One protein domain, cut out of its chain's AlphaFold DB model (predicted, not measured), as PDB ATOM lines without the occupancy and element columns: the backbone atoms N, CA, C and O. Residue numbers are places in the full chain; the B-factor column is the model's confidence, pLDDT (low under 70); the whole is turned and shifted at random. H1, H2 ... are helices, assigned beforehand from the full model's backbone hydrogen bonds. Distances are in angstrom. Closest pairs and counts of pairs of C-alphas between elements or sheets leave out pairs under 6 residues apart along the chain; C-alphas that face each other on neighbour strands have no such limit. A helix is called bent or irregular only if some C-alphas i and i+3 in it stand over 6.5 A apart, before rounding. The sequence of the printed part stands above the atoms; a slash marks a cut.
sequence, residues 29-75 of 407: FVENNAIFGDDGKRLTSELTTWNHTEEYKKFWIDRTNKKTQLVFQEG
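Overview. This is residues 29 to 75 of the 407 residues of an uncharacterized protein of Rhizopus stolonifer (UniProt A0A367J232). Picture an open, flat L: the long helix H3 is one arm, the shorter helix H2 is the other, and the two meet near their ends at a corner made by residues 51 to 53. At the other end of H2, residues 33 to 38 lead back to H1, a single short helical turn close to the start of H2. The printed part has 47 residues, with three named helices in the order H1, H2, H3 and no named strand; the class is all helix. The whole is extended, with a radius of gyration of the C-alphas of 15.7 A, and its C-alphas span 45 by 25 by 9 A.

Along the chain. Begin at C-alpha 29, at (-33.233, -5.166, 22.297), where you find H1, residues 29 to 32, Phe 29 to Asn 32. Go on to C-alpha 39 at (-23.383, -16.093, 25.591); from there H2, residues 39 to 50, runs 15.9 A from first to last C-alpha. Next find C-alpha 54 at (-15.312, -9.220, 3.704), where H3, residues 54 to 75, begins. It is the longest helix, with 22 residues, and runs 31.2 A to C-alpha 75 at (-41.968, 0.102, -9.446). No helix is bent or irregular.

Arrangement. Start with H1 and H2, which are close but not clearly touching: look at their closest C-alphas, those of Val 30 and Gly 40, 7.9 A apart. Their centres are 14.2 A apart. Pass on to H2 and H3, also close but not clearly touching; their closest C-alphas are those of Trp 50 and Tyr 56, 6.2 A apart. The lines of H2 and H3 are about perpendicular, at 81 degrees, and their centres are 24.6 A apart. H1 and H3 are apart. Along the backbone of H2 and H3 you find every O i to N i+4 pair within hydrogen-bond range. H1 is too short for such a pair, and its one O i to N i+3 pair is not within range.

Size, cuts and confidence. Measure the full reach between the C-alphas of Asp 38 and Gly 75, the two farthest apart, at 45.9 A. The printed part has no cut. The link from H1 to H2, 6 residues, is short, and the link from H2 to H3, 3 residues, is tight. Residues 32 to 39, residues 48 to 55, of which 48 to 50 belong to H2, and residues 57 to 75 of H3 stand free. In the B-factor column, the mean pLDDT of the printed part of this model is 73.7; look for values under 70 at residues 29 to 40 and 43 to 44, with a mean of 49 over H1.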
ATOM      1  N   PHE A  29     -32.572  -3.860  22.401       48.22
ATOM      2  CA  PHE A  29     -33.233  -5.166  22.297       48.22
ATOM      3  C   PHE A  29     -32.494  -6.270  23.078       48.22
ATOM      4  O   PHE A  29     -33.138  -7.040  23.792       48.22
ATOM      5  N   VAL A  30     -31.161  -6.334  22.970       48.94
ATOM      6  CA  VAL A  30     -30.312  -7.340  23.640       48.94
ATOM      7  C   VAL A  30     -30.185  -7.087  25.147       48.94
ATOM      8  O   VAL A  30     -30.187  -8.043  25.918       48.94
ATOM      9  N   GLU A  31     -30.122  -5.829  25.588       50.78
ATOM     10  CA  GLU A  31     -30.033  -5.480  27.014       50.78
ATOM     11  C   GLU A  31     -31.338  -5.759  27.775       50.78
ATOM     12  O   GLU A  31     -31.293  -6.232  28.910       50.78
ATOM     13  N   ASN A  32     -32.503  -5.512  27.161       49.31
ATOM     14  CA  ASN A  32     -33.797  -5.713  27.824       49.31
ATOM     15  C   ASN A  32     -34.323  -7.159  27.732       49.31
ATOM     16  O   ASN A  32     -35.088  -7.582  28.598       49.31
ATOM     17  N   ASN A  33     -33.906  -7.941  26.730       51.12
ATOM     18  CA  ASN A  33     -34.294  -9.349  26.586       51.12
ATOM     19  C   ASN A  33     -33.130 -10.270  26.972       51.12
ATOM     20  O   ASN A  33     -32.441 -10.820  26.112       51.12
ATOM     21  N   ALA A  34     -32.947 -10.476  28.281       43.91
ATOM     22  CA  ALA A  34     -31.902 -11.312  28.886       43.91
ATOM     23  C   ALA A  34     -32.099 -12.836  28.661       43.91
ATOM     24  O   ALA A  34     -32.072 -13.638  29.595       43.91
ATOM     25  N   ILE A  35     -32.313 -13.236  27.406       49.84
ATOM     26  CA  ILE A  35     -32.486 -14.621  26.939       49.84
ATOM     27  C   ILE A  35     -31.120 -15.308  26.742       49.84
ATOM     28  O   ILE A  35     -31.013 -16.527  26.851       49.84
ATOM     29  N   PHE A  36     -30.059 -14.526  26.516       50.03
ATOM     30  CA  PHE A  36     -28.679 -15.002  26.414       50.03
ATOM     31  C   PHE A  36     -27.892 -14.583  27.661       50.03
ATOM     32  O   PHE A  36     -27.791 -13.395  27.957       50.03
ATOM     33  N   GLY A  37     -27.341 -15.561  28.390       65.38
ATOM     34  CA  GLY A  37     -26.517 -15.340  29.587       65.38
ATOM     35  C   GLY A  37     -25.100 -14.870  29.242       65.38
ATOM     36  O   GLY A  37     -24.915 -13.902  28.509       65.38
ATOM     37  N   ASP A  38     -24.063 -15.577  29.709       63.66
ATOM     38  CA  ASP A  38     -22.676 -15.265  29.304       63.66
ATOM     39  C   ASP A  38     -22.450 -15.373  27.777       63.66
ATOM     40  O   ASP A  38     -21.556 -14.714  27.240       63.66
ATOM     41  N   ASP A  39     -23.316 -16.098  27.058       64.31
ATOM     42  CA  ASP A  39     -23.383 -16.093  25.591       64.31
ATOM     43  C   ASP A  39     -23.559 -14.689  24.994       64.31
ATOM     44  O   ASP A  39     -23.028 -14.437  23.916       64.31
ATOM     45  N   GLY A  40     -24.222 -13.745  25.676       68.19
ATOM     46  CA  GLY A  40     -24.410 -12.378  25.170       68.19
ATOM     47  C   GLY A  40     -23.086 -11.647  24.912       68.19
ATOM     48  O   GLY A  40     -22.940 -10.942  23.911       68.19
ATOM     49  N   LYS A  41     -22.065 -11.892  25.748       73.62
ATOM     50  CA  LYS A  41     -20.702 -11.370  25.532       73.62
ATOM     51  C   LYS A  41     -20.012 -12.070  24.363       73.62
ATOM     52  O   LYS A  41     -19.309 -11.412  23.595       73.62
ATOM     53  N   ARG A  42     -20.214 -13.385  24.205       84.81
ATOM     54  CA  ARG A  42     -19.635 -14.151  23.091       84.81
ATOM     55  C   ARG A  42     -20.238 -13.711  21.758       84.81
ATOM     56  O   ARG A  42     -19.484 -13.344  20.869       84.81
ATOM     57  N   LEU A  43     -21.565 -13.626  21.668       68.56
ATOM     58  CA  LEU A  43     -22.302 -13.154  20.493       68.56
ATOM     59  C   LEU A  43     -21.945 -11.706  20.129       68.56
ATOM     60  O   LEU A  43     -21.748 -11.408  18.956       68.56
ATOM     61  N   THR A  44     -21.772 -10.816  21.113       67.31
ATOM     62  CA  THR A  44     -21.296  -9.441  20.859       67.31
ATOM     63  C   THR A  44     -19.873  -9.428  20.285       67.31
ATOM     64  O   THR A  44     -19.589  -8.667  19.361       67.31
ATOM     65  N   SER A  45     -18.981 -10.291  20.783       81.12
ATOM     66  CA  SER A  45     -17.610 -10.438  20.268       81.12
ATOM     67  C   SER A  45     -17.574 -11.054  18.860       81.12
ATOM     68  O   SER A  45     -16.872 -10.556  17.979       81.12
ATOM     69  N   GLU A  46     -18.381 -12.090  18.615       86.81
ATOM     70  CA  GLU A  46     -18.559 -12.736  17.308       86.81
ATOM     71  C   GLU A  46     -19.121 -11.747  16.277       86.81
ATOM     72  O   GLU A  46     -18.549 -11.611  15.197       86.81
ATOM     73  N   LEU A  47     -20.162 -10.982  16.629       78.44
ATOM     74  CA  LEU A  47     -20.734  -9.918  15.795       78.44
ATOM     75  C   LEU A  47     -19.714  -8.808  15.510       78.44
ATOM     76  O   LEU A  47     -19.545  -8.406  14.363       78.44
ATOM     77  N   THR A  48     -18.988  -8.342  16.531       82.12
ATOM     78  CA  THR A  48     -17.939  -7.320  16.359       82.12
ATOM     79  C   THR A  48     -16.831  -7.821  15.436       82.12
ATOM     80  O   THR A  48     -16.349  -7.065  14.595       82.12
ATOM     81  N   THR A  49     -16.457  -9.099  15.536       93.12
ATOM     82  CA  THR A  49     -15.476  -9.730  14.642       93.12
ATOM     83  C   THR A  49     -16.021  -9.836  13.216       93.12
ATOM     84  O   THR A  49     -15.340  -9.431  12.276       93.12
ATOM     85  N   TRP A  50     -17.260 -10.311  13.049       89.25
ATOM     86  CA  TRP A  50     -17.910 -10.469  11.746       89.25
ATOM     87  C   TRP A  50     -18.064  -9.139  11.001       89.25
ATOM     88  O   TRP A  50     -17.733  -9.071   9.822       89.25
ATOM     89  N   ASN A  51     -18.439  -8.058  11.696       84.19
ATOM     90  CA  ASN A  51     -18.575  -6.711  11.120       84.19
ATOM     91  C   ASN A  51     -17.299  -6.192  10.416       84.19
ATOM     92  O   ASN A  51     -17.377  -5.255   9.622       84.19
ATOM     93  N   HIS A  52     -16.127  -6.777  10.695       87.44
ATOM     94  CA  HIS A  52     -14.852  -6.405  10.076       87.44
ATOM     95  C   HIS A  52     -14.431  -7.310   8.901       87.44
ATOM     96  O   HIS A  52     -13.417  -7.017   8.265       87.44
ATOM     97  N   THR A  53     -15.164  -8.387   8.586       92.12
ATOM     98  CA  THR A  53     -14.790  -9.320   7.506       92.12
ATOM     99  C   THR A  53     -15.376  -8.926   6.144       92.12
ATOM    100  O   THR A  53     -16.323  -8.141   6.037       92.12
ATOM    101  N   GLU A  54     -14.814  -9.473   5.063       90.81
ATOM    102  CA  GLU A  54     -15.312  -9.220   3.704       90.81
ATOM    103  C   GLU A  54     -16.683  -9.872   3.460       90.81
ATOM    104  O   GLU A  54     -17.480  -9.359   2.674       90.81
ATOM    105  N   GLU A  55     -17.014 -10.957   4.169       84.81
ATOM    106  CA  GLU A  55     -18.329 -11.602   4.108       84.81
ATOM    107  C   GLU A  55     -19.441 -10.679   4.616       84.81
ATOM    108  O   GLU A  55     -20.520 -10.667   4.029       84.81
ATOM    109  N   TYR A  56     -19.188  -9.876   5.657       87.25
ATOM    110  CA  TYR A  56     -20.142  -8.877   6.147       87.25
ATOM    111  C   TYR A  56     -20.393  -7.778   5.111       87.25
ATOM    112  O   TYR A  56     -21.543  -7.488   4.774       87.25
ATOM    113  N   LYS A  57     -19.326  -7.214   4.530       79.31
ATOM    114  CA  LYS A  57     -19.438  -6.204   3.462       79.31
ATOM    115  C   LYS A  57     -20.201  -6.765   2.262       79.31
ATOM    116  O   LYS A  57     -21.135  -6.138   1.769       79.31
ATOM    117  N   LYS A  58     -19.853  -7.982   1.834       81.06
ATOM    118  CA  LYS A  58     -20.511  -8.690   0.729       81.06
ATOM    119  C   LYS A  58     -21.978  -9.005   1.027       81.06
ATOM    120  O   LYS A  58     -22.800  -8.868   0.127       81.06
ATOM    121  N   PHE A  59     -22.318  -9.377   2.262       87.44
ATOM    122  CA  PHE A  59     -23.699  -9.580   2.707       87.44
ATOM    123  C   PHE A  59     -24.522  -8.292   2.604       87.44
ATOM    124  O   PHE A  59     -25.631  -8.325   2.075       87.44
ATOM    125  N   TRP A  60     -23.985  -7.150   3.045       82.62
ATOM    126  CA  TRP A  60     -24.694  -5.873   2.932       82.62
ATOM    127  C   TRP A  60     -24.808  -5.380   1.489       82.62
ATOM    128  O   TRP A  60     -25.875  -4.901   1.120       82.62
ATOM    129  N   ILE A  61     -23.789  -5.574   0.647       79.81
ATOM    130  CA  ILE A  61     -23.873  -5.273  -0.793       79.81
ATOM    131  C   ILE A  61     -24.942  -6.149  -1.468       79.81
ATOM    132  O   ILE A  61     -25.825  -5.626  -2.139       79.81
ATOM    133  N   ASP A  62     -24.933  -7.467  -1.247       81.31
ATOM    134  CA  ASP A  62     -25.939  -8.393  -1.793       81.31
ATOM    135  C   ASP A  62     -27.361  -8.072  -1.290       81.31
ATOM    136  O   ASP A  62     -28.316  -8.079  -2.069       81.31
ATOM    137  N   ARG A  63     -27.507  -7.706  -0.010       79.88
ATOM    138  CA  ARG A  63     -28.782  -7.272   0.586       79.88
ATOM    139  C   ARG A  63     -29.281  -5.949  -0.003       79.88
ATOM    140  O   ARG A  63     -30.473  -5.841  -0.283       79.88
ATOM    141  N   THR A  64     -28.403  -4.969  -0.204       75.62
ATOM    142  CA  THR A  64     -28.743  -3.685  -0.839       75.62
ATOM    143  C   THR A  64     -29.128  -3.896  -2.297       75.62
ATOM    144  O   THR A  64     -30.209  -3.473  -2.690       75.62
ATOM    145  N   ASN A  65     -28.339  -4.651  -3.064       76.00
ATOM    146  CA  ASN A  65     -28.639  -4.972  -4.462       76.00
ATOM    147  C   ASN A  65     -29.996  -5.681  -4.602       76.00
ATOM    148  O   ASN A  65     -30.787  -5.321  -5.470       76.00
ATOM    149  N   LYS A  66     -30.312  -6.631  -3.710       76.12
ATOM    150  CA  LYS A  66     -31.628  -7.292  -3.665       76.12
ATOM    151  C   LYS A  66     -32.760  -6.344  -3.273       76.12
ATOM    152  O   LYS A  66     -33.841  -6.453  -3.841       76.12
ATOM    153  N   LYS A  67     -32.532  -5.393  -2.358       74.69
ATOM    154  CA  LYS A  67     -33.517  -4.341  -2.045       74.69
ATOM    155  C   LYS A  67     -33.783  -3.467  -3.275       74.69
ATOM    156  O   LYS A  67     -34.940  -3.282  -3.627       74.69
ATOM    157  N   THR A  68     -32.739  -2.984  -3.948       74.38
ATOM    158  CA  THR A  68     -32.859  -2.171  -5.169       74.38
ATOM    159  C   THR A  68     -33.556  -2.945  -6.290       74.38
ATOM    160  O   THR A  68     -34.450  -2.405  -6.931       74.38
ATOM    161  N   GLN A  69     -33.228  -4.228  -6.478       75.69
ATOM    162  CA  GLN A  69     -33.894  -5.097  -7.452       75.69
ATOM    163  C   GLN A  69     -35.390  -5.274  -7.151       75.69
ATOM    164  O   GLN A  69     -36.195  -5.206  -8.076       75.69
ATOM    165  N   LEU A  70     -35.769  -5.476  -5.885       70.81
ATOM    166  CA  LEU A  70     -37.175  -5.595  -5.484       70.81
ATOM    167  C   LEU A  70     -37.936  -4.279  -5.684       70.81
ATOM    168  O   LEU A  70     -38.993  -4.300  -6.302       70.81
ATOM    169  N   VAL A  71     -37.374  -3.141  -5.261       73.50
ATOM    170  CA  VAL A  71     -37.974  -1.808  -5.474       73.50
ATOM    171  C   VAL A  71     -38.128  -1.500  -6.968       73.50
ATOM    172  O   VAL A  71     -39.162  -0.990  -7.390       73.50
ATOM    173  N   PHE A  72     -37.144  -1.865  -7.796       78.81
ATOM    174  CA  PHE A  72     -37.234  -1.728  -9.249       78.81
ATOM    175  C   PHE A  72     -38.324  -2.631  -9.850       78.81
ATOM    176  O   PHE A  72     -39.087  -2.184 -10.705       78.81
ATOM    177  N   GLN A  73     -38.438  -3.884  -9.397       78.06
ATOM    178  CA  GLN A  73     -39.480  -4.813  -9.853       78.06
ATOM    179  C   GLN A  73     -40.885  -4.361  -9.433       78.06
ATOM    180  O   GLN A  73     -41.806  -4.432 -10.243       78.06
ATOM    181  N   GLU A  74     -41.043  -3.858  -8.210       74.06
ATOM    182  CA  GLU A  74     -42.295  -3.309  -7.679       74.06
ATOM    183  C   GLU A  74     -42.699  -2.026  -8.422       74.06
ATOM    184  O   GLU A  74     -43.827  -1.925  -8.906       74.06
ATOM    185  N   GLY A  75     -41.756  -1.104  -8.641       78.25
ATOM    186  CA  GLY A  75     -41.968   0.102  -9.446       78.25
ATOM    187  C   GLY A  75     -42.335  -0.197 -10.905       78.25
ATOM    188  O   GLY A  75     -43.265   0.410 -11.437       78.25
TER     189      GLY A  75